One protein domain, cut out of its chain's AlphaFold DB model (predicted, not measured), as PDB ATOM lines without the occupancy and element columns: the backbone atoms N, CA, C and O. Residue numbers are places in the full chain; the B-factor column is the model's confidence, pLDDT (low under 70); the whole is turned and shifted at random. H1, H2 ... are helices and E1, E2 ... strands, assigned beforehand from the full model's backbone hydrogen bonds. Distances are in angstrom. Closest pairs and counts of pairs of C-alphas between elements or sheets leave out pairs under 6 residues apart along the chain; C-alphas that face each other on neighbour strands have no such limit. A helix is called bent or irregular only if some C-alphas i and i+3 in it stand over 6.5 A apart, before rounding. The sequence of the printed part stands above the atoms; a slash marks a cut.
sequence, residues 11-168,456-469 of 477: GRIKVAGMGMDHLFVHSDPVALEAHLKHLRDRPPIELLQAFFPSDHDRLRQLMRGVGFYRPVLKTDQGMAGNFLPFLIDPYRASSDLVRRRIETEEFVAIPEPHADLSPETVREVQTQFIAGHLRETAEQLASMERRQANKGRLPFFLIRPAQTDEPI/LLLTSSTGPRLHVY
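AT A GLANCE: This is residues 11 to 168 and 456 to 469 of the 477 residues of an uncharacterized protein of Patescibacteria group bacterium (UniProt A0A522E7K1). A strongly twisted sheet of seven strands forms a wall, with a helical hairpin, H6 and H7, at its E4 end and a loose group of five helices, H1 to H5, to one side. H6 packs on E4, H5 only grazes the sheet, and residues 89 to 94, after E2, stick out. The printed part has 172 residues, with seven named helices and seven named strands in the order E1 H1 H2 H3 H4 H5 E2 E3 E4 H6 H7 E5 E6 E7, a mixed class. The sheet is branched at E5, with parallel and antiparallel pairs. The whole is compact, with a radius of gyration of the C-alphas of 17.6 A and spans of 52 by 48 by 27 A.

HOW THE PARTS SIT: E1, residues 11 to 15, has antiparallel neighbours on its two sides: E2, residues 82 to 88 (N 13 to O 84, 2.8 A), and E7, residues 467 to 469 (N 14 to O 468, 2.8 A), both within hydrogen-bond range. H1, residues 21 to 24, touches residues 32 to 36 of H2, residues 29 to 41; the closest C-alphas, of Leu 23 and Leu 36, are 7.3 A apart. H4, residues 56 to 63, is close but not clearly touching H2, at a shallow tilt of 15 degrees, opposite ways; the closest C-alphas are those of Arg 40 and Met 63, 5.4 A. H5, residues 66 to 73, is irregular, with C-alphas 68 and 71 7.1 A apart, and is close but not clearly touching H3, residues 45 to 49, at Leu 47 and Pro 71, C-alphas 7.7 A apart. E5, residues 156 to 164, is parallel to E2 (N 162 to O 83, 2.8 A) and antiparallel to E3, residues 100 to 105 (N 103 to O 163, 2.9 A), and E4, residues 108 to 111 (N 110 to O 157, 2.8 A). E6, residues 458 to 460, is parallel to E3 (N 102 to O 459, 2.8 A). H6, residues 119 to 130, is on the sheet at a height of 6.4 A; its closest C-alphas to E4 are those of Gln 126 and Ala 109, 5.5 A. H6 and H7, residues 134 to 142, form a hairpin and touch at Gln 128 and Thr 137, C-alphas 6.5 A apart, at a shallow tilt of 33 degrees, only just short of steep, opposite ways. In H2, H3, H4, H6 and H7 every O i to N i+4 pair is within hydrogen-bond range; H5 has 1 of 4, and 3 of 5 O i to N i+3 pairs; H1 is too short for an O i to N i+4 pair.

IN THESE COORDINATES: E1 begins at C-alpha 11 (399.405, 356.553, 246.258). H2 is 18.2 A long, E2 19.8 A, H6 16.5 A and E5 25.8 A. E7 ends at C-alpha 469 (398.043, 350.262, 249.675).

THE WHOLE: The C-alphas of Ala 93 and Glu 145, the two farthest apart, are 54.6 A apart. Residues 169 to 455 are not printed; C-alphas 168 and 456 are 12.7 A apart across the cut. The links E2 to E3 and H7 to E5 are long. The mean pLDDT of the printed part is 84.4, and under 70 are residue 53, residues 75 to 80, residue 138, residues 142 to 143 and residues 145 to 153.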
ATOM      1  N   GLY A  11     400.619 356.376 245.480       94.69
ATOM      2  CA  GLY A  11     399.405 356.553 246.258       94.69
ATOM      3  C   GLY A  11     399.692 356.692 247.743       94.69
ATOM      4  O   GLY A  11     400.757 357.144 248.159       94.69
ATOM      5  N   ARG A  12     398.711 356.299 248.556       93.06
ATOM      6  CA  ARG A  12     398.802 356.363 250.018       93.06
ATOM      7  C   ARG A  12     398.670 354.979 250.621       93.06
ATOM      8  O   ARG A  12     397.822 354.195 250.213       93.06
ATOM      9  N   ILE A  13     399.466 354.690 251.632       93.94
ATOM     10  CA  ILE A  13     399.305 353.503 252.460       93.94
ATOM     11  C   ILE A  13     398.387 353.876 253.616       93.94
ATOM     12  O   ILE A  13     398.594 354.903 254.255       93.94
ATOM     13  N   LYS A  14     397.371 353.063 253.893       92.50
ATOM     14  CA  LYS A  14     396.582 353.147 255.122       92.50
ATOM     15  C   LYS A  14     397.117 352.147 256.115       92.50
ATOM     16  O   LYS A  14     397.153 350.957 255.817       92.50
ATOM     17  N   VAL A  15     397.501 352.622 257.289       92.25
ATOM     18  CA  VAL A  15     398.186 351.804 258.285       92.25
ATOM     19  C   VAL A  15     397.465 351.901 259.615       92.25
ATOM     20  O   VAL A  15     397.021 352.973 260.019       92.25
ATOM     21  N   ALA A  16     397.364 350.773 260.304       91.50
ATOM     22  CA  ALA A  16     396.900 350.698 261.676       91.50
ATOM     23  C   ALA A  16     397.716 351.635 262.592       91.50
ATOM     24  O   ALA A  16     398.912 351.841 262.392       91.50
ATOM     25  N   GLY A  17     397.071 352.195 263.614       87.44
ATOM     26  CA  GLY A  17     397.668 353.157 264.548       87.44
ATOM     27  C   GLY A  17     398.585 352.575 265.616       87.44
ATOM     28  O   GLY A  17     399.292 353.334 266.281       87.44
ATOM     29  N   MET A  18     398.574 351.252 265.782       89.75
ATOM     30  CA  MET A  18     399.427 350.499 266.697       89.75
ATOM     31  C   MET A  18     399.852 349.165 266.058       89.75
ATOM     32  O   MET A  18     399.122 348.594 265.247       89.75
ATOM     33  N   GLY A  19     401.055 348.688 266.391       91.81
ATOM     34  CA  GLY A  19     401.568 347.395 265.944       91.81
ATOM     35  C   GLY A  19     400.871 346.224 266.628       91.81
ATOM     36  O   GLY A  19     400.218 346.376 267.664       91.81
ATOM     37  N   MET A  20     400.962 345.051 266.007       92.50
ATOM     38  CA  MET A  20     400.161 343.891 266.392       92.50
ATOM     39  C   MET A  20     400.834 342.916 267.356       92.50
ATOM     40  O   MET A  20     400.172 341.969 267.774       92.50
ATOM     41  N   ASP A  21     402.077 343.156 267.780       91.62
ATOM     42  CA  ASP A  21     402.847 342.235 268.636       91.62
ATOM     43  C   ASP A  21     402.067 341.784 269.877       91.62
ATOM     44  O   ASP A  21     401.984 340.597 270.190       91.62
ATOM     45  N   HIS A  22     401.393 342.722 270.540       89.31
ATOM     46  CA  HIS A  22     400.585 342.446 271.726       89.31
ATOM     47  C   HIS A  22     399.405 341.491 271.483       89.31
ATOM     48  O   HIS A  22     398.947 340.817 272.404       89.31
ATOM     49  N   LEU A  23     398.899 341.412 270.250       91.81
ATOM     50  CA  LEU A  23     397.823 340.490 269.877       91.81
ATOM     51  C   LEU A  23     398.337 339.082 269.547       91.81
ATOM     52  O   LEU A  23     397.530 338.155 269.445       91.81
ATOM     53  N   PHE A  24     399.656 338.917 269.409       92.06
ATOM     54  CA  PHE A  24     400.313 337.683 268.972       92.06
ATOM     55  C   PHE A  24     401.408 337.183 269.929       92.06
ATOM     56  O   PHE A  24     402.034 336.162 269.665       92.06
ATOM     57  N   VAL A  25     401.584 337.835 271.084       91.12
ATOM     58  CA  VAL A  25     402.608 337.511 272.097       91.12
ATOM     59  C   VAL A  25     402.464 336.111 272.720       91.12
ATOM     60  O   VAL A  25     403.422 335.562 273.265       91.12
ATOM     61  N   HIS A  26     401.276 335.503 272.641       92.31
ATOM     62  CA  HIS A  26     401.004 334.172 273.180       92.31
ATOM     63  C   HIS A  26     400.306 333.277 272.154       92.31
ATOM     64  O   HIS A  26     399.292 333.646 271.560       92.31
ATOM     65  N   SER A  27     400.820 332.054 271.992       88.25
ATOM     66  CA  SER A  27     400.196 331.022 271.161       88.25
ATOM     67  C   SER A  27     399.003 330.348 271.850       88.25
ATOM     68  O   SER A  27     398.060 329.956 271.152       88.25
ATOM     69  N   ASP A  28     399.039 330.249 273.189       93.56
ATOM     70  CA  ASP A  28     397.961 329.735 274.038       93.56
ATOM     71  C   ASP A  28     396.827 330.768 274.190       93.56
ATOM     72  O   ASP A  28     397.068 331.872 274.692       93.56
ATOM     73  N   PRO A  29     395.577 330.427 273.823       93.12
ATOM     74  CA  PRO A  29     394.468 331.377 273.867       93.12
ATOM     75  C   PRO A  29     394.107 331.897 275.264       93.12
ATOM     76  O   PRO A  29     393.624 333.019 275.395       93.12
ATOM     77  N   VAL A  30     394.331 331.102 276.315       95.50
ATOM     78  CA  VAL A  30     394.008 331.515 277.690       95.50
ATOM     79  C   VAL A  30     394.996 332.571 278.172       95.50
ATOM     80  O   VAL A  30     394.575 333.625 278.653       95.50
ATOM     81  N   ALA A  31     396.296 332.324 277.984       96.00
ATOM     82  CA  ALA A  31     397.336 333.311 278.261       96.00
ATOM     83  C   ALA A  31     397.129 334.598 277.443       96.00
ATOM     84  O   ALA A  31     397.216 335.699 277.992       96.00
ATOM     85  N   LEU A  32     396.776 334.467 276.158       95.25
ATOM     86  CA  LEU A  32     396.451 335.609 275.305       95.25
ATOM     87  C   LEU A  32     395.271 336.413 275.865       95.25
ATOM     88  O   LEU A  32     395.383 337.621 276.029       95.25
ATOM     89  N   GLU A  33     394.151 335.778 276.208       94.94
ATOM     90  CA  GLU A  33     392.980 336.498 276.724       94.94
ATOM     91  C   GLU A  33     393.272 337.209 278.056       94.94
ATOM     92  O   GLU A  33     392.803 338.330 278.271       94.94
ATOM     93  N   ALA A  34     394.089 336.608 278.929       95.19
ATOM     94  CA  ALA A  34     394.558 337.259 280.150       95.19
ATOM     95  C   ALA A  34     395.412 338.504 279.845       95.19
ATOM     96  O   ALA A  34     395.194 339.559 280.448       95.19
ATOM     97  N   HIS A  35     396.323 338.413 278.870       95.69
ATOM     98  CA  HIS A  35     397.127 339.543 278.403       95.69
ATOM     99  C   HIS A  35     396.259 340.656 277.794       95.69
ATOM    100  O   HIS A  35     396.368 341.816 278.188       95.69
ATOM    101  N   LEU A  36     395.325 340.315 276.902       94.88
ATOM    102  CA  LEU A  36     394.418 341.291 276.292       94.88
ATOM    103  C   LEU A  36     393.525 341.966 277.336       94.88
ATOM    104  O   LEU A  36     393.262 343.161 277.239       94.88
ATOM    105  N   LYS A  37     393.073 341.230 278.357       94.62
ATOM    106  CA  LYS A  37     392.358 341.825 279.491       94.62
ATOM    107  C   LYS A  37     393.239 342.829 280.234       94.62
ATOM    108  O   LYS A  37     392.773 343.931 280.506       94.62
ATOM    109  N   HIS A  38     394.494 342.481 280.511       94.12
ATOM    110  CA  HIS A  38     395.436 343.395 281.153       94.12
ATOM    111  C   HIS A  38     395.612 344.693 280.354       94.12
ATOM    112  O   HIS A  38     395.510 345.767 280.936       94.12
ATOM    113  N   LEU A  39     395.777 344.605 279.030       92.19
ATOM    114  CA  LEU A  39     395.873 345.782 278.159       92.19
ATOM    115  C   LEU A  39     394.600 346.634 278.161       92.19
ATOM    116  O   LEU A  39     394.682 347.853 278.109       92.19
ATOM    117  N   ARG A  40     393.414 346.020 278.237       92.44
ATOM    118  CA  ARG A  40     392.151 346.771 278.350       92.44
ATOM    119  C   ARG A  40     392.025 347.497 279.691       92.44
ATOM    120  O   ARG A  40     391.479 348.597 279.731       92.44
ATOM    121  N   ASP A  41     392.502 346.879 280.769       89.94
ATOM    122  CA  ASP A  41     392.423 347.426 282.128       89.94
ATOM    123  C   ASP A  41     393.523 348.471 282.397       89.94
ATOM    124  O   ASP A  41     393.319 349.402 283.179       89.94
ATOM    125  N   ARG A  42     394.692 348.318 281.763       88.31
ATOM    126  CA  ARG A  42     395.881 349.175 281.892       88.31
ATOM    127  C   ARG A  42     396.539 349.379 280.517       88.31
ATOM    128  O   ARG A  42     397.588 348.790 280.250       88.31
ATOM    129  N   PRO A  43     395.917 350.169 279.630       86.38
ATOM    130  CA  PRO A  43     396.424 350.367 278.277       86.38
ATOM    131  C   PRO A  43     397.769 351.109 278.294       86.38
ATOM    132  O   PRO A  43     397.901 352.097 279.023       86.38
ATOM    133  N   PRO A  44     398.762 350.661 277.503       85.12
ATOM    134  CA  PRO A  44     400.013 351.389 277.344       85.12
ATOM    135  C   PRO A  44     399.770 352.715 276.610       85.12
ATOM    136  O   PRO A  44     398.745 352.889 275.938       85.12
ATOM    137  N   ILE A  45     400.703 353.661 276.745       80.75
ATOM    138  CA  ILE A  45     400.533 355.011 276.196       80.75
ATOM    139  C   ILE A  45     400.352 354.979 274.677       80.75
ATOM    140  O   ILE A  45     399.482 355.666 274.160       80.75
ATOM    141  N   GLU A  46     401.065 354.107 273.973       84.06
ATOM    142  CA  GLU A  46     400.994 353.949 272.521       84.06
ATOM    143  C   GLU A  46     399.591 353.512 272.071       84.06
ATOM    144  O   GLU A  46     399.063 354.015 271.077       84.06
ATOM    145  N   LEU A  47     398.943 352.623 272.838       84.00
ATOM    146  CA  LEU A  47     397.562 352.220 272.570       84.00
ATOM    147  C   LEU A  47     396.607 353.393 272.795       84.00
ATOM    148  O   LEU A  47     395.723 353.615 271.976       84.00
ATOM    149  N   LEU A  48     396.789 354.157 273.877       80.25
ATOM    150  CA  LEU A  48     395.973 355.340 274.171       80.25
ATOM    151  C   LEU A  48     396.102 356.416 273.086       80.25
ATOM    152  O   LEU A  48     395.093 356.972 272.650       80.25
ATOM    153  N   GLN A  49     397.325 356.670 272.616       78.50
ATOM    154  CA  GLN A  49     397.615 357.616 271.537       78.50
ATOM    155  C   GLN A  49     396.916 357.222 270.234       78.50
ATOM    156  O   GLN A  49     396.440 358.086 269.502       78.50
ATOM    157  N   ALA A  50     396.759 355.924 269.974       81.31
ATOM    158  CA  ALA A  50     396.040 355.439 268.805       81.31
ATOM    159  C   ALA A  50     394.511 355.651 268.878       81.31
ATOM    160  O   ALA A  50     393.799 355.346 267.931       81.31
ATOM    161  N   PHE A  51     393.959 356.177 269.971       76.50
ATOM    162  CA  PHE A  51     392.547 356.576 270.051       76.50
ATOM    163  C   PHE A  51     392.361 358.087 270.165       76.50
ATOM    164  O   PHE A  51     391.257 358.557 270.459       76.50
ATOM    165  N   PHE A  52     393.427 358.850 269.960       71.94
ATOM    166  CA  PHE A  52     393.425 360.282 270.159       71.94
ATOM    167  C   PHE A  52     392.717 361.033 269.002       71.94
ATOM    168  O   PHE A  52     392.871 360.638 267.850       71.94
ATOM    169  N   PRO A  53     391.926 362.094 269.268       68.69
ATOM    170  CA  PRO A  53     391.607 362.642 270.581       68.69
ATOM    171  C   PRO A  53     390.376 361.945 271.170       68.69
ATOM    172  O   PRO A  53     389.271 362.074 270.659       68.69
ATOM    173  N   SER A  54     390.516 361.200 272.262       72.50
ATOM    174  CA  SER A  54     389.362 360.660 272.997       72.50
ATOM    175  C   SER A  54     389.508 360.982 274.472       72.50
ATOM    176  O   SER A  54     390.601 360.873 275.020       72.50
ATOM    177  N   ASP A  55     388.399 361.327 275.126       71.00
ATOM    178  CA  ASP A  55     388.383 361.439 276.581       71.00
ATOM    179  C   ASP A  55     388.451 360.066 277.263       71.00
ATOM    180  O   ASP A  55     388.190 359.015 276.666       71.00
ATOM    181  N   HIS A  56     388.802 360.087 278.545       71.06
ATOM    182  CA  HIS A  56     389.037 358.888 279.338       71.06
ATOM    183  C   HIS A  56     387.815 357.951 279.413       71.06
ATOM    184  O   HIS A  56     387.963 356.726 279.361       71.06
ATOM    185  N   ASP A  57     386.597 358.488 279.514       74.19
ATOM    186  CA  ASP A  57     385.390 357.665 279.644       74.19
ATOM    187  C   ASP A  57     385.015 356.993 278.323       74.19
ATOM    188  O   ASP A  57     384.716 355.790 278.295       74.19
ATOM    189  N   ARG A  58     385.129 357.721 277.209       77.44
ATOM    190  CA  ARG A  58     384.974 357.164 275.865       77.44
ATOM    191  C   ARG A  58     386.032 356.102 275.582       77.44
ATOM    192  O   ARG A  58     385.691 355.045 275.053       77.44
ATOM    193  N   LEU A  59     387.288 356.341 275.960       77.94
ATOM    194  CA  LEU A  59     388.369 355.359 275.841       77.94
ATOM    195  C   LEU A  59     388.042 354.080 276.604       77.94
ATOM    196  O   LEU A  59     388.086 352.992 276.029       77.94
ATOM    197  N   ARG A  60     387.618 354.199 277.865       80.06
ATOM    198  CA  ARG A  60     387.206 353.052 278.683       80.06
ATOM    199  C   ARG A  60     386.075 352.261 278.014       80.06
ATOM    200  O   ARG A  60     386.099 351.030 278.023       80.06
ATOM    201  N   GLN A  61     385.097 352.938 277.408       82.88
ATOM    202  CA  GLN A  61     384.017 352.278 276.668       82.88
ATOM    203  C   GLN A  61     384.526 351.575 275.399       82.88
ATOM    204  O   GLN A  61     384.126 350.442 275.123       82.88
ATOM    205  N   LEU A  62     385.417 352.218 274.640       83.62
ATOM    206  CA  LEU A  62     386.021 351.648 273.434       83.62
ATOM    207  C   LEU A  62     386.861 350.407 273.755       83.62
ATOM    208  O   LEU A  62     386.733 349.405 273.047       83.62
ATOM    209  N   MET A  63     387.642 350.441 274.842       86.75
ATOM    210  CA  MET A  63     388.518 349.340 275.265       86.75
ATOM    211  C   MET A  63     387.718 348.102 275.671       86.75
ATOM    212  O   MET A  63     388.158 346.979 275.459       86.75
ATOM    213  N   ARG A  64     386.513 348.285 276.222       86.81
ATOM    214  CA  ARG A  64     385.613 347.175 276.581       86.81
ATOM    215  C   ARG A  64     384.947 346.509 275.377       86.81
ATOM    216  O   ARG A  64     384.343 345.453 275.538       86.81
ATOM    217  N   GLY A  65     384.974 347.154 274.212       87.06
ATOM    218  CA  GLY A  65     384.260 346.721 273.018       87.06
ATOM    219  C   GLY A  65     385.179 346.274 271.886       87.06
ATOM    220  O   GLY A  65     386.386 346.115 272.043       87.06
ATOM    221  N   VAL A  66     384.605 346.163 270.685       83.69
ATOM    222  CA  VAL A  66     385.372 345.984 269.436       83.69
ATOM    223  C   VAL A  66     386.336 347.149 269.157       83.69
ATOM    224  O   VAL A  66     387.267 347.006 268.373       83.69
ATOM    225  N   GLY A  67     386.121 348.305 269.803       83.44
ATOM    226  CA  GLY A  67     386.982 349.482 269.697       83.44
ATOM    227  C   GLY A  67     388.441 349.164 270.007       83.44
ATOM    228  O   GLY A  67     389.299 349.621 269.267       83.44
ATOM    229  N   PHE A  68     388.701 348.302 270.993       88.31
ATOM    230  CA  PHE A  68     390.037 347.830 271.370       88.31
ATOM    231  C   PHE A  68     390.868 347.292 270.197       88.31
ATOM    232  O   PHE A  68     392.061 347.553 270.120       88.31
ATOM    233  N   TYR A  69     390.239 346.575 269.263       89.88
ATOM    234  CA  TYR A  69     390.940 345.962 268.133       89.88
ATOM    235  C   TYR A  69     391.135 346.915 266.955       89.88
ATOM    236  O   TYR A  69     391.962 346.643 266.091       89.88
ATOM    237  N   ARG A  70     390.379 348.017 266.882       84.38
ATOM    238  CA  ARG A  70     390.383 348.902 265.706       84.38
ATOM    239  C   ARG A  70     391.753 349.515 265.400       84.38
ATOM    240  O   ARG A  70     392.125 349.467 264.237       84.38
ATOM    241  N   PRO A  71     392.534 350.019 266.372       85.12
ATOM    242  CA  PRO A  71     393.830 350.619 266.068       85.12
ATOM    243  C   PRO A  71     394.886 349.653 265.555       85.12
ATOM    244  O   PRO A  71     395.934 350.117 265.132       85.12
ATOM    245  N   VAL A  72     394.650 348.344 265.656       88.50
ATOM    246  CA  VAL A  72     395.642 347.305 265.351       88.50
ATOM    247  C   VAL A  72     395.192 346.454 264.165       88.50
ATOM    248  O   VAL A  72     395.981 346.117 263.289       88.50
ATOM    249  N   LEU A  73     393.906 346.098 264.146       88.25
ATOM    250  CA  LEU A  73     393.297 345.171 263.197       88.25
ATOM    251  C   LEU A  73     392.381 345.868 262.192       88.25
ATOM    252  O   LEU A  73     391.573 345.200 261.559       88.25
ATOM    253  N   LYS A  74     392.443 347.194 262.061       82.00
ATOM    254  CA  LYS A  74     391.814 347.900 260.947       82.00
ATOM    255  C   LYS A  74     392.763 348.904 260.325       82.00
ATOM    256  O   LYS A  74     393.612 349.488 260.990       82.00
ATOM    257  N   THR A  75     392.539 349.118 259.039       64.56
ATOM    258  CA  THR A  75     393.211 350.105 258.198       64.56
ATOM    259  C   THR A  75     392.306 351.306 257.898       64.56
ATOM    260  O   THR A  75     392.701 352.210 257.163       64.56
ATOM    261  N   ASP A  76     391.077 351.354 258.438       61.81
ATOM    262  CA  ASP A  76     390.223 352.527 258.280       61.81
ATOM    263  C   ASP A  76     390.853 353.730 259.006       61.81
ATOM    264  O   ASP A  76     391.234 353.651 260.170       61.81
ATOM    265  N   GLN A  77     390.999 354.849 258.285       51.50
ATOM    266  CA  GLN A  77     391.592 356.118 258.746       51.50
ATOM    267  C   GLN A  77     390.692 356.834 259.773       51.50
ATOM    268  O   GLN A  77     390.358 358.005 259.628       51.50
ATOM    269  N   GLY A  78     390.235 356.121 260.801       54.19
ATOM    270  CA  GLY A  78     389.773 356.757 262.025       54.19
ATOM    271  C   GLY A  78     390.957 357.312 262.818       54.19
ATOM    272  O   GLY A  78     392.105 357.178 262.413       54.19
ATOM    273  N   MET A  79     390.658 357.846 264.001       52.91
ATOM    274  CA  MET A  79     391.561 358.469 264.992       52.91
ATOM    275  C   MET A  79     392.907 357.744 265.242       52.91
ATOM    276  O   MET A  79     393.854 358.342 265.736       52.91
ATOM    277  N   ALA A  80     392.995 356.460 264.893       56.62
ATOM    278  CA  ALA A  80     394.194 355.644 265.000       56.62
ATOM    279  C   ALA A  80     395.109 355.687 263.772       56.62
ATOM    280  O   ALA A  80     396.322 355.620 263.935       56.62
ATOM    281  N   GLY A  81     394.541 355.705 262.565       71.12
ATOM    282  CA  GLY A  81     395.233 355.275 261.355       71.12
ATOM    283  C   GLY A  81     396.289 356.266 260.882       71.12
ATOM    284  O   GLY A  81     396.036 357.468 260.811       71.12
ATOM    285  N   ASN A  82     397.456 355.750 260.510       85.81
ATOM    286  CA  ASN A  82     398.465 356.523 259.808       85.81
ATOM    287  C   ASN A  82     398.225 356.465 258.307       85.81
ATOM    288  O   ASN A  82     397.631 355.518 257.774       85.81
ATOM    289  N   PHE A  83     398.757 357.460 257.613       88.19
ATOM    290  CA  PHE A  83     399.013 357.312 256.195       88.19
ATOM    291  C   PHE A  83     400.385 357.827 255.821       88.19
ATOM    292  O   PHE A  83     400.904 358.761 256.418       88.19
ATOM    293  N   LEU A  84     400.960 357.203 254.811       91.88
ATOM    294  CA  LEU A  84     402.262 357.553 254.275       91.88
ATOM    295  C   LEU A  84     402.245 357.344 252.759       91.88
ATOM    296  O   LEU A  84     401.394 356.597 252.264       91.88
ATOM    297  N   PRO A  85     403.126 358.015 252.011       93.81
ATOM    298  CA  PRO A  85     403.204 357.836 250.572       93.81
ATOM    299  C   PRO A  85     403.793 356.465 250.200       93.81
ATOM    300  O   PRO A  85     404.622 355.913 250.923       93.81
ATOM    301  N   PHE A  86     403.412 355.949 249.035       96.25
ATOM    302  CA  PHE A  86     404.216 354.984 248.279       96.25
ATOM    303  C   PHE A  86     404.344 355.477 246.839       96.25
ATOM    304  O   PHE A  86     403.486 356.225 246.369       96.25
ATOM    305  N   LEU A  87     405.387 355.038 246.142       96.81
ATOM    306  CA  LEU A  87     405.671 355.421 244.761       96.81
ATOM    307  C   LEU A  87     405.509 354.230 243.818       96.81
ATOM    308  O   LEU A  87     405.601 353.068 244.224       96.81
ATOM    309  N   ILE A  88     405.294 354.533 242.543       97.38
ATOM    310  CA  ILE A  88     405.350 353.559 241.454       97.38
ATOM    311  C   ILE A  88     406.491 353.961 240.525       97.38
ATOM    312  O   ILE A  88     406.581 355.117 240.122       97.38
ATOM    313  N   ASP A  89     407.345 353.000 240.186       96.06
ATOM    314  CA  ASP A  89     408.361 353.142 239.146       96.06
ATOM    315  C   ASP A  89     407.997 352.230 237.959       96.06
ATOM    316  O   ASP A  89     408.220 351.014 238.023       96.06
ATOM    317  N   PRO A  90     407.451 352.784 236.860       89.94
ATOM    318  CA  PRO A  90     407.013 351.988 235.714       89.94
ATOM    319  C   PRO A  90     408.178 351.378 234.919       89.94
ATOM    320  O   PRO A  90     407.974 350.481 234.098       89.94
ATOM    321  N   TYR A  91     409.416 351.825 235.148       94.00
ATOM    322  CA  TYR A  91     410.601 351.281 234.483       94.00
ATOM    323  C   TYR A  91     411.187 350.085 235.236       94.00
ATOM    324  O   TYR A  91     411.944 349.293 234.663       94.00
ATOM    325  N   ARG A  92     410.804 349.907 236.503       95.25
ATOM    326  CA  ARG A  92     411.236 348.792 237.334       95.25
ATOM    327  C   ARG A  92     410.389 347.552 237.051       95.25
ATOM    328  O   ARG A  92     409.174 347.551 237.219       95.25
ATOM    329  N   ALA A  93     411.037 346.461 236.641       94.19
ATOM    330  CA  ALA A  93     410.336 345.212 236.337       94.19
ATOM    331  C   ALA A  93     409.753 344.529 237.588       94.19
ATOM    332  O   ALA A  93     408.644 344.012 237.522       94.19
ATOM    333  N   SER A  94     410.490 344.535 238.703       94.69
ATOM    334  CA  SER A  94     410.139 343.821 239.938       94.69
ATOM    335  C   SER A  94     410.150 344.742 241.152       94.69
ATOM    336  O   SER A  94     411.125 345.470 241.345       94.69
ATOM    337  N   SER A  95     409.127 344.674 241.996       96.25
ATOM    338  CA  SER A  95     408.964 345.520 243.184       96.25
ATOM    339  C   SER A  95     409.990 345.241 244.284       96.25
ATOM    340  O   SER A  95     410.559 344.152 244.360       96.25
ATOM    341  N   ASP A  96     410.239 346.232 245.148       92.56
ATOM    342  CA  ASP A  96     410.947 346.007 246.414       92.56
ATOM    343  C   ASP A  96     409.938 345.661 247.509       92.56
ATOM    344  O   ASP A  96     409.160 346.518 247.927       92.56
ATOM    345  N   LEU A  97     409.942 344.406 247.954       96.19
ATOM    346  CA  LEU A  97     409.056 343.911 249.009       96.19
ATOM    347  C   LEU A  97     409.804 343.715 250.332       96.19
ATOM    348  O   LEU A  97     409.403 342.911 251.167       96.19
ATOM    349  N   VAL A  98     410.911 344.431 250.539       95.38
ATOM    350  CA  VAL A  98     411.615 344.422 251.822       95.38
ATOM    351  C   VAL A  98     410.835 345.238 252.852       95.38
ATOM    352  O   VAL A  98     410.332 346.329 252.579       95.38
ATOM    353  N   ARG A  99     410.756 344.706 254.075       96.44
ATOM    354  CA  ARG A  99     410.105 345.372 255.203       96.44
ATOM    355  C   ARG A  99     410.744 346.733 255.497       96.44
ATOM    356  O   ARG A  99     411.964 346.843 255.602       96.44
ATOM    357  N   ARG A 100     409.902 347.747 255.695       97.31
ATOM    358  CA  ARG A 100     410.265 349.119 256.066       97.31
ATOM    359  C   ARG A 100     409.808 349.455 257.471       97.31
ATOM    360  O   ARG A 100     408.757 348.993 257.933       97.31
ATOM    361  N   ARG A 101     410.584 350.293 258.150       97.25
ATOM    362  CA  ARG A 101     410.231 350.808 259.470       97.25
ATOM    363  C   ARG A 101     409.627 352.194 259.324       97.25
ATOM    364  O   ARG A 101     410.221 353.072 258.719       97.25
ATOM    365  N   ILE A 102     408.467 352.409 259.934       95.56
ATOM    366  CA  ILE A 102     407.927 353.751 260.149       95.56
ATOM    367  C   ILE A 102     408.875 354.465 261.112       95.56
ATOM    368  O   ILE A 102     408.989 354.082 262.281       95.56
ATOM    369  N   GLU A 103     409.596 355.449 260.587       94.06
ATOM    370  CA  GLU A 103     410.630 356.190 261.303       94.06
ATOM    371  C   GLU A 103     410.034 357.409 262.005       94.06
ATOM    372  O   GLU A 103     410.315 357.643 263.179       94.06
ATOM    373  N   THR A 104     409.176 358.149 261.298       92.00
ATOM    374  CA  THR A 104     408.579 359.392 261.796       92.00
ATOM    375  C   THR A 104     407.064 359.374 261.615       92.00
ATOM    376  O   THR A 104     406.552 358.981 260.566       92.00
ATOM    377  N   GLU A 105     406.344 359.830 262.638       90.06
ATOM    378  CA  GLU A 105     404.898 360.052 262.628       90.06
ATOM    379  C   GLU A 105     404.627 361.471 263.144       90.06
ATOM    380  O   GLU A 105     405.208 361.891 264.144       90.06
ATOM    381  N   GLU A 106     403.729 362.200 262.491       90.19
ATOM    382  CA  GLU A 106     403.235 363.494 262.967       90.19
ATOM    383  C   GLU A 106     401.762 363.374 263.378       90.19
ATOM    384  O   GLU A 106     401.027 362.517 262.883       90.19
ATOM    385  N   PHE A 107     401.308 364.261 264.265       87.31
ATOM    386  CA  PHE A 107     399.890 364.442 264.567       87.31
ATOM    387  C   PHE A 107     399.471 365.807 264.039       87.31
ATOM    388  O   PHE A 107     399.938 366.840 264.509       87.31
ATOM    389  N   VAL A 108     398.609 365.804 263.033       87.44
ATOM    390  CA  VAL A 108     398.152 367.015 262.356       87.44
ATOM    391  C   VAL A 108     396.693 367.228 262.711       87.44
ATOM    392  O   VAL A 108     395.844 366.373 262.445       87.44
ATOM    393  N   ALA A 109     396.418 368.379 263.316       86.19
ATOM    394  CA  ALA A 109     395.083 368.766 263.727       86.19
ATOM    395  C   ALA A 109     394.470 369.743 262.731       86.19
ATOM    396  O   ALA A 109     395.011 370.817 262.455       86.19
ATOM    397  N   ILE A 110     393.318 369.357 262.201       84.19
ATOM    398  CA  ILE A 110     392.542 370.137 261.253       84.19
ATOM    399  C   ILE A 110     391.300 370.634 261.993       84.19
ATOM    400  O   ILE A 110     390.544 369.800 262.490       84.19
ATOM    401  N   PRO A 111     391.091 371.955 262.115       82.81
ATOM    402  CA  PRO A 111     389.913 372.481 262.789       82.81
ATOM    403  C   PRO A 111     388.650 372.078 262.029       82.81
ATOM    404  O   PRO A 111     388.588 372.182 260.803       82.81
ATOM    405  N   GLU A 112     387.647 371.615 262.764       79.81
ATOM    406  CA  GLU A 112     386.328 371.351 262.203       79.81
ATOM    407  C   GLU A 112     385.580 372.686 261.999       79.81
ATOM    408  O   GLU A 112     385.621 373.532 262.897       79.81
ATOM    409  N   PRO A 113     384.871 372.901 260.871       75.75
ATOM    410  CA  PRO A 113     384.211 374.177 260.566       75.75
ATOM    411  C   PRO A 113     383.252 374.648 261.663       75.75
ATOM    412  O   PRO A 113     383.223 375.821 262.018       75.75
ATOM    413  N   HIS A 114     382.530 373.705 262.269       75.25
ATOM    414  CA  HIS A 114     381.543 373.972 263.313       75.25
ATOM    415  C   HIS A 114     382.142 374.407 264.661       75.25
ATOM    416  O   HIS A 114     381.386 374.757 265.565       75.25
ATOM    417  N   ALA A 115     383.463 374.307 264.847       76.69
ATOM    418  CA  ALA A 115     384.106 374.577 266.129       76.69
ATOM    419  C   ALA A 115     384.314 376.077 266.408       76.69
ATOM    420  O   ALA A 115     384.576 376.424 267.557       76.69
ATOM    421  N   ASP A 116     384.223 376.934 265.380       78.00
ATOM    422  CA  ASP A 116     384.362 378.402 265.453       78.00
ATOM    423  C   ASP A 116     385.518 378.877 266.362       78.00
ATOM    424  O   ASP A 116     385.373 379.700 267.267       78.00
ATOM    425  N   LEU A 117     386.697 378.276 266.171       83.81
ATOM    426  CA  LEU A 117     387.866 378.517 267.014       83.81
ATOM    427  C   LEU A 117     388.670 379.730 266.538       83.81
ATOM    428  O   LEU A 117     388.889 379.918 265.340       83.81
ATOM    429  N   SER A 118     389.211 380.501 267.488       87.94
ATOM    430  CA  SER A 118     390.130 381.599 267.164       87.94
ATOM    431  C   SER A 118     391.411 381.090 266.471       87.94
ATOM    432  O   SER A 118     391.890 379.995 266.799       87.94
ATOM    433  N   PRO A 119     392.021 381.870 265.558       88.38
ATOM    434  CA  PRO A 119     393.289 381.505 264.920       88.38
ATOM    435  C   PRO A 119     394.415 381.201 265.917       88.38
ATOM    436  O   PRO A 119     395.245 380.325 265.668       88.38
ATOM    437  N   GLU A 120     394.443 381.899 267.053       89.00
ATOM    438  CA  GLU A 120     395.395 381.678 268.139       89.00
ATOM    439  C   GLU A 120     395.200 380.298 268.776       89.00
ATOM    440  O   GLU A 120     396.169 379.552 268.918       89.00
ATOM    441  N   THR A 121     393.953 379.924 269.086       86.94
ATOM    442  CA  THR A 121     393.612 378.601 269.632       86.94
ATOM    443  C   THR A 121     393.970 377.489 268.653       86.94
ATOM    444  O   THR A 121     394.578 376.494 269.047       86.94
ATOM    445  N   VAL A 122     393.641 377.657 267.368       88.38
ATOM    446  CA  VAL A 122     394.004 376.688 266.322       88.38
ATOM    447  C   VAL A 122     395.519 376.503 266.278       88.38
ATOM    448  O   VAL A 122     396.003 375.373 266.317       88.38
ATOM    449  N   ARG A 123     396.277 377.604 266.255       89.38
ATOM    450  CA  ARG A 123     397.741 377.569 266.210       89.38
ATOM    451  C   ARG A 123     398.346 376.882 267.433       89.38
ATOM    452  O   ARG A 123     399.281 376.092 267.281       89.38
ATOM    453  N   GLU A 124     397.851 377.195 268.627       88.06
ATOM    454  CA  GLU A 124     398.319 376.600 269.879       88.06
ATOM    455  C   GLU A 124     398.117 375.083 269.869       88.06
ATOM    456  O   GLU A 124     399.079 374.330 270.042       88.06
ATOM    457  N   VAL A 125     396.894 374.639 269.573       86.31
ATOM    458  CA  VAL A 125     396.538 373.219 269.514       86.31
ATOM    459  C   VAL A 125     397.405 372.495 268.480       86.31
ATOM    460  O   VAL A 125     398.057 371.506 268.807       86.31
ATOM    461  N   GLN A 126     397.509 373.024 267.257       88.88
ATOM    462  CA  GLN A 126     398.350 372.455 266.196       88.88
ATOM    463  C   GLN A 126     399.830 372.325 266.594       88.88
ATOM    464  O   GLN A 126     400.483 371.340 266.244       88.88
ATOM    465  N   THR A 127     400.361 373.295 267.344       88.38
ATOM    466  CA  THR A 127     401.751 373.266 267.825       88.38
ATOM    467  C   THR A 127     401.959 372.155 268.854       88.38
ATOM    468  O   THR A 127     402.933 371.407 268.764       88.38
ATOM    469  N   GLN A 128     401.040 372.010 269.812       85.81
ATOM    470  CA  GLN A 128     401.108 370.949 270.823       85.81
ATOM    471  C   GLN A 128     400.995 369.553 270.201       85.81
ATOM    472  O   GLN A 128     401.720 368.635 270.591       85.81
ATOM    473  N   PHE A 129     400.125 369.408 269.200       84.31
ATOM    474  CA  PHE A 129     399.940 368.164 268.463       84.31
ATOM    475  C   PHE A 129     401.200 367.707 267.742       84.31
ATOM    476  O   PHE A 129     401.627 366.566 267.918       84.31
ATOM    477  N   ILE A 130     401.829 368.604 266.983       85.44
ATOM    478  CA  ILE A 130     403.085 368.298 266.293       85.44
ATOM    479  C   ILE A 130     404.206 367.974 267.283       85.44
ATOM    480  O   ILE A 130     405.028 367.106 267.004       85.44
ATOM    481  N   ALA A 131     404.220 368.610 268.458       82.50
ATOM    482  CA  ALA A 131     405.170 368.295 269.524       82.50
ATOM    483  C   ALA A 131     404.888 366.955 270.237       82.50
ATOM    484  O   ALA A 131     405.690 366.518 271.061       82.50
ATOM    485  N   GLY A 132     403.761 366.293 269.952       77.25
ATOM    486  CA  GLY A 132     403.375 365.035 270.591       77.25
ATOM    487  C   GLY A 132     402.896 365.185 272.040       77.25
ATOM    488  O   GLY A 132     402.834 364.190 272.765       77.25
ATOM    489  N   HIS A 133     402.522 366.395 272.473       79.19
ATOM    490  CA  HIS A 133     402.015 366.691 273.825       79.19
ATOM    491  C   HIS A 133     400.540 366.282 273.988       79.19
ATOM    492  O   HIS A 133     399.665 367.069 274.345       79.19
ATOM    493  N   LEU A 134     400.239 365.022 273.671       72.06
ATOM    494  CA  LEU A 134     398.869 364.546 273.484       72.06
ATOM    495  C   LEU A 134     398.032 364.600 274.765       72.06
ATOM    496  O   LEU A 134     396.817 364.738 274.682       72.06
ATOM    497  N   ARG A 135     398.647 364.503 275.949       70.81
ATOM    498  CA  ARG A 135     397.913 364.566 277.219       70.81
ATOM    499  C   ARG A 135     397.399 365.979 277.485       70.81
ATOM    500  O   ARG A 135     396.210 366.150 277.735       70.81
ATOM    501  N   GLU A 136     398.286 366.959 277.397       72.50
ATOM    502  CA  GLU A 136     397.990 368.377 277.583       72.50
ATOM    503  C   GLU A 136     396.953 368.839 276.551       72.50
ATOM    504  O   GLU A 136     395.952 369.466 276.902       72.50
ATOM    505  N   THR A 137     397.109 368.410 275.295       72.19
ATOM    506  CA  THR A 137     396.124 368.682 274.246       72.19
ATOM    507  C   THR A 137     394.767 368.034 274.539       72.19
ATOM    508  O   THR A 137     393.733 368.641 274.271       72.19
ATOM    509  N   ALA A 138     394.719 366.825 275.116       68.81
ATOM    510  CA  ALA A 138     393.455 366.178 275.494       68.81
ATOM    511  C   ALA A 138     392.670 367.003 276.517       68.81
ATOM    512  O   ALA A 138     391.453 367.147 276.398       68.81
ATOM    513  N   GLU A 139     393.370 367.514 277.531       72.31
ATOM    514  CA  GLU A 139     392.788 368.322 278.602       72.31
ATOM    515  C   GLU A 139     392.253 369.647 278.036       72.31
ATOM    516  O   GLU A 139     391.118 370.028 278.328       72.31
ATOM    517  N   GLN A 140     393.006 370.280 277.128       74.69
ATOM    518  CA  GLN A 140     392.568 371.485 276.425       74.69
ATOM    519  C   GLN A 140     391.331 371.222 275.546       74.69
ATOM    520  O   GLN A 140     390.345 371.952 275.639       74.69
ATOM    521  N   LEU A 141     391.320 370.147 274.751       72.25
ATOM    522  CA  LEU A 141     390.173 369.778 273.909       72.25
ATOM    523  C   LEU A 141     388.933 369.400 274.726       72.25
ATOM    524  O   LEU A 141     387.810 369.646 274.294       72.25
ATOM    525  N   ALA A 142     389.112 368.802 275.907       69.12
ATOM    526  CA  ALA A 142     388.003 368.455 276.791       69.12
ATOM    527  C   ALA A 142     387.278 369.690 277.346       69.12
ATOM    528  O   ALA A 142     386.104 369.580 277.699       69.12
ATOM    529  N   SER A 143     387.964 370.836 277.407       69.44
ATOM    530  CA  SER A 143     387.410 372.110 277.873       69.44
ATOM    531  C   SER A 143     386.618 372.879 276.807       69.44
ATOM    532  O   SER A 143     385.897 373.814 277.145       69.44
ATOM    533  N   MET A 144     386.726 372.484 275.534       74.06
ATOM    534  CA  MET A 144     386.023 373.122 274.420       74.06
ATOM    535  C   MET A 144     384.571 372.628 274.327       74.06
ATOM    536  O   MET A 144     384.287 371.452 274.585       74.06
ATOM    537  N   GLU A 145     383.642 373.525 273.971       58.22
ATOM    538  CA  GLU A 145     382.215 373.201 273.855       58.22
ATOM    539  C   GLU A 145     381.971 372.047 272.875       58.22
ATOM    540  O   GLU A 145     382.526 371.982 271.778       58.22
ATOM    541  N   ARG A 146     381.115 371.108 273.289       61.84
ATOM    542  CA  ARG A 146     380.749 369.932 272.497       61.84
ATOM    543  C   ARG A 146     379.344 370.120 271.940       61.84
ATOM    544  O   ARG A 146     378.380 370.136 272.704       61.84
ATOM    545  N   ARG A 147     379.202 370.163 270.615       57.47
ATOM    546  CA  ARG A 147     377.896 369.977 269.967       57.47
ATOM    547  C   ARG A 147     377.494 368.497 270.024       57.47
ATOM    548  O   ARG A 147     378.338 367.604 269.946       57.47
ATOM    549  N   GLN A 148     376.196 368.219 270.135       52.25
ATOM    550  CA  GLN A 148     375.664 366.882 269.854       52.25
ATOM    551  C   GLN A 148     375.626 366.672 268.332       52.25
ATOM    552  O   GLN A 148     374.696 367.126 267.675       52.25
ATOM    553  N   ALA A 149     376.649 366.015 267.783       48.50
ATOM    554  CA  ALA A 149     376.717 365.588 266.382       48.50
ATOM    555  C   ALA A 149     376.943 364.068 266.286       48.50
ATOM    556  O   ALA A 149     377.491 363.439 267.204       48.50
ATOM    557  N   ASN A 150     376.533 363.458 265.169       44.28
ATOM    558  CA  ASN A 150     376.602 362.003 264.978       44.28
ATOM    559  C   ASN A 150     378.005 361.513 264.537       44.28
ATOM    560  O   ASN A 150     378.405 360.388 264.877       44.28
ATOM    561  N   LYS A 151     378.787 362.359 263.845       47.09
ATOM    562  CA  LYS A 151     380.174 362.137 263.363       47.09
ATOM    563  C   LYS A 151     381.041 363.384 263.667       47.09
ATOM    564  O   LYS A 151     380.480 364.450 263.851       47.09
ATOM    565  N   GLY A 152     382.375 363.258 263.778       51.19
ATOM    566  CA  GLY A 152     383.269 364.414 264.047       51.19
ATOM    567  C   GLY A 152     383.153 364.995 265.468       51.19
ATOM    568  O   GLY A 152     382.818 366.149 265.666       51.19
ATOM    569  N   ARG A 153     383.362 364.161 266.498       58.12
ATOM    570  CA  ARG A 153     382.927 364.433 267.891       58.12
ATOM    571  C   ARG A 153     383.745 365.473 268.674       58.12
ATOM    572  O   ARG A 153     383.540 365.588 269.881       58.12
ATOM    573  N   LEU A 154     384.718 366.123 268.048       72.06
ATOM    574  CA  LEU A 154     385.665 367.029 268.693       72.06
ATOM    575  C   LEU A 154     385.999 368.183 267.753       72.06
ATOM    576  O   LEU A 154     385.896 367.993 266.549       72.06
ATOM    577  N   PRO A 155     386.457 369.332 268.277       78.19
ATOM    578  CA  PRO A 155     386.670 370.541 267.477       78.19
ATOM    579  C   PRO A 155     387.797 370.427 266.438       78.19
ATOM    580  O   PRO A 155     388.019 371.352 265.659       78.19
ATOM    581  N   PHE A 156     388.513 369.300 266.418       81.06
ATOM    582  CA  PHE A 156     389.529 368.995 265.426       81.06
ATOM    583  C   PHE A 156     389.358 367.574 264.895       81.06
ATOM    584  O   PHE A 156     389.215 366.613 265.661       81.06
ATOM    585  N   PHE A 157     389.491 367.448 263.582       80.81
ATOM    586  CA  PHE A 157     389.783 366.200 262.908       80.81
ATOM    587  C   PHE A 157     391.293 365.949 262.934       80.81
ATOM    588  O   PHE A 157     392.084 366.862 262.692       80.81
ATOM    589  N   LEU A 158     391.710 364.715 263.216       81.75
ATOM    590  CA  LEU A 158     393.128 364.366 263.256       81.75
ATOM    591  C   LEU A 158     393.530 363.461 262.113       81.75
ATOM    592  O   LEU A 158     392.894 362.438 261.856       81.75
ATOM    593  N   ILE A 159     394.669 363.802 261.523       85.06
ATOM    594  CA  ILE A 159     395.394 362.945 260.600       85.06
ATOM    595  C   ILE A 159     396.800 362.668 261.111       85.06
ATOM    596  O   ILE A 159     397.402 363.490 261.801       85.06
ATOM    597  N   ARG A 160     397.321 361.489 260.764       88.50
ATOM    598  CA  ARG A 160     398.644 361.029 261.192       88.50
ATOM    599  C   ARG A 160     399.532 360.723 259.983       88.50
ATOM    600  O   ARG A 160     399.695 359.544 259.644       88.50
ATOM    601  N   PRO A 161     400.048 361.749 259.279       91.06
ATOM    602  CA  PRO A 161     401.011 361.514 258.220       91.06
ATOM    603  C   PRO A 161     402.279 360.895 258.819       91.06
ATOM    604  O   PRO A 161     402.687 361.219 259.936       91.06
ATOM    605  N   ALA A 162     402.868 359.961 258.091       92.69
ATOM    606  CA  ALA A 162     404.031 359.206 258.520       92.69
ATOM    607  C   ALA A 162     405.018 359.023 257.365       92.69
ATOM    608  O   ALA A 162     404.676 359.210 256.196       92.69
ATOM    609  N   GLN A 163     406.242 358.643 257.710       94.94
ATOM    610  CA  GLN A 163     407.312 358.363 256.765       94.94
ATOM    611  C   GLN A 163     408.111 357.140 257.220       94.94
ATOM    612  O   GLN A 163     408.342 356.933 258.416       94.94
ATOM    613  N   THR A 164     408.501 356.315 256.255       96.69
ATOM    614  CA  THR A 164     409.408 355.185 256.454       96.69
ATOM    615  C   THR A 164     410.869 355.602 256.351       96.69
ATOM    616  O   THR A 164     411.190 356.605 255.718       96.69
ATOM    617  N   ASP A 165     411.735 354.787 256.941       96.50
ATOM    618  CA  ASP A 165     413.193 354.853 256.806       96.50
ATOM    619  C   ASP A 165     413.662 354.891 255.341       96.50
ATOM    620  O   ASP A 165     414.536 355.677 254.981       96.50
ATOM    621  N   GLU A 166     413.036 354.093 254.477       96.38
ATOM    622  CA  GLU A 166     413.235 354.143 253.028       96.38
ATOM    623  C   GLU A 166     411.893 354.190 252.279       96.38
ATOM    624  O   GLU A 166     410.905 353.606 252.745       96.38
ATOM    625  N   PRO A 167     411.820 354.837 251.100       94.50
ATOM    626  CA  PRO A 167     410.604 354.854 250.294       94.50
ATOM    627  C   PRO A 167     410.129 353.446 249.916       94.50
ATOM    628  O   PRO A 167     410.928 352.564 249.588       94.50
ATOM    629  N   ILE A 168     408.810 353.255 249.897       96.31
ATOM    630  CA  ILE A 168     408.188 352.063 249.314       96.31
ATOM    631  C   ILE A 168     407.923 352.341 247.841       96.31
ATOM    632  O   ILE A 168     407.215 353.295 247.506       96.31
ATOM    633  N   LEU A 456     403.923 341.192 256.787       96.81
ATOM    634  CA  LEU A 456     403.710 342.626 256.621       96.81
ATOM    635  C   LEU A 456     405.001 343.368 256.255       96.81
ATOM    636  O   LEU A 456     406.040 343.225 256.898       96.81
ATOM    637  N   LEU A 457     404.877 344.270 255.282       97.19
ATOM    638  CA  LEU A 457     405.936 345.166 254.818       97.19
ATOM    639  C   LEU A 457     406.203 346.377 255.724       97.19
ATOM    640  O   LEU A 457     407.217 347.038 255.547       97.19
ATOM    641  N   LEU A 458     405.332 346.687 256.688       97.00
ATOM    642  CA  LEU A 458     405.487 347.846 257.572       97.00
ATOM    643  C   LEU A 458     405.611 347.433 259.032       97.00
ATOM    644  O   LEU A 458     404.790 346.675 259.549       97.00
ATOM    645  N   THR A 459     406.598 348.005 259.717       96.50
ATOM    646  CA  THR A 459     406.811 347.846 261.159       96.50
ATOM    647  C   THR A 459     407.024 349.189 261.852       96.50
ATOM    648  O   THR A 459     407.345 350.186 261.211       96.50
ATOM    649  N   SER A 460     406.837 349.241 263.167       93.94
ATOM    650  CA  SER A 460     407.180 350.392 264.005       93.94
ATOM    651  C   SER A 460     407.785 349.929 265.334       93.94
ATOM    652  O   SER A 460     408.036 348.744 265.536       93.94
ATOM    653  N   SER A 461     407.994 350.848 266.280       91.44
ATOM    654  CA  SER A 461     408.430 350.514 267.648       91.44
ATOM    655  C   SER A 461     407.476 349.572 268.399       91.44
ATOM    656  O   SER A 461     407.874 348.971 269.390       91.44
ATOM    657  N   THR A 462     406.233 349.438 267.927       90.69
ATOM    658  CA  THR A 462     405.186 348.577 268.514       90.69
ATOM    659  C   THR A 462     404.976 347.263 267.747       90.69
ATOM    660  O   THR A 462     403.993 346.563 267.993       90.69
ATOM    661  N   GLY A 463     405.856 346.957 266.787       94.75
ATOM    662  CA  GLY A 463     405.790 345.758 265.954       94.75
ATOM    663  C   GLY A 463     405.207 345.983 264.553       94.75
ATOM    664  O   GLY A 463     405.000 347.128 264.134       94.75
ATOM    665  N   PRO A 464     404.938 344.900 263.797       95.94
ATOM    666  CA  PRO A 464     404.326 344.948 262.472       95.94
ATOM    667  C   PRO A 464     402.964 345.645 262.489       95.94
ATOM    668  O   PRO A 464     402.169 345.471 263.415       95.94
ATOM    669  N   ARG A 465     402.676 346.435 261.456       94.06
ATOM    670  CA  ARG A 465     401.448 347.233 261.347       94.06
ATOM    671  C   ARG A 465     400.579 346.684 260.231       94.06
ATOM    672  O   ARG A 465     401.045 346.564 259.100       94.06
ATOM    673  N   LEU A 466     399.313 346.383 260.522       95.00
ATOM    674  CA  LEU A 466     398.363 346.035 259.468       95.00
ATOM    675  C   LEU A 466     398.230 347.231 258.520       95.00
ATOM    676  O   LEU A 466     398.039 348.357 258.980       95.00
ATOM    677  N   HIS A 467     398.342 347.001 257.216       95.56
ATOM    678  CA  HIS A 467     398.266 348.072 256.234       95.56
ATOM    679  C   HIS A 467     397.708 347.600 254.897       95.56
ATOM    680  O   HIS A 467     397.756 346.416 254.570       95.56
ATOM    681  N   VAL A 468     397.192 348.560 254.134       95.94
ATOM    682  CA  VAL A 468     396.772 348.397 252.742       95.94
ATOM    683  C   VAL A 468     397.275 349.569 251.912       95.94
ATOM    684  O   VAL A 468     397.349 350.704 252.383       95.94
ATOM    685  N   TYR A 469     397.596 349.295 250.660       96.50
ATOM    686  CA  TYR A 469     398.043 350.262 249.675       96.50
ATOM    687  C   TYR A 469     396.843 350.741 248.880       96.50
ATOM    688  O   TYR A 469     396.135 349.947 248.261       96.50
TER     689      TYR A 469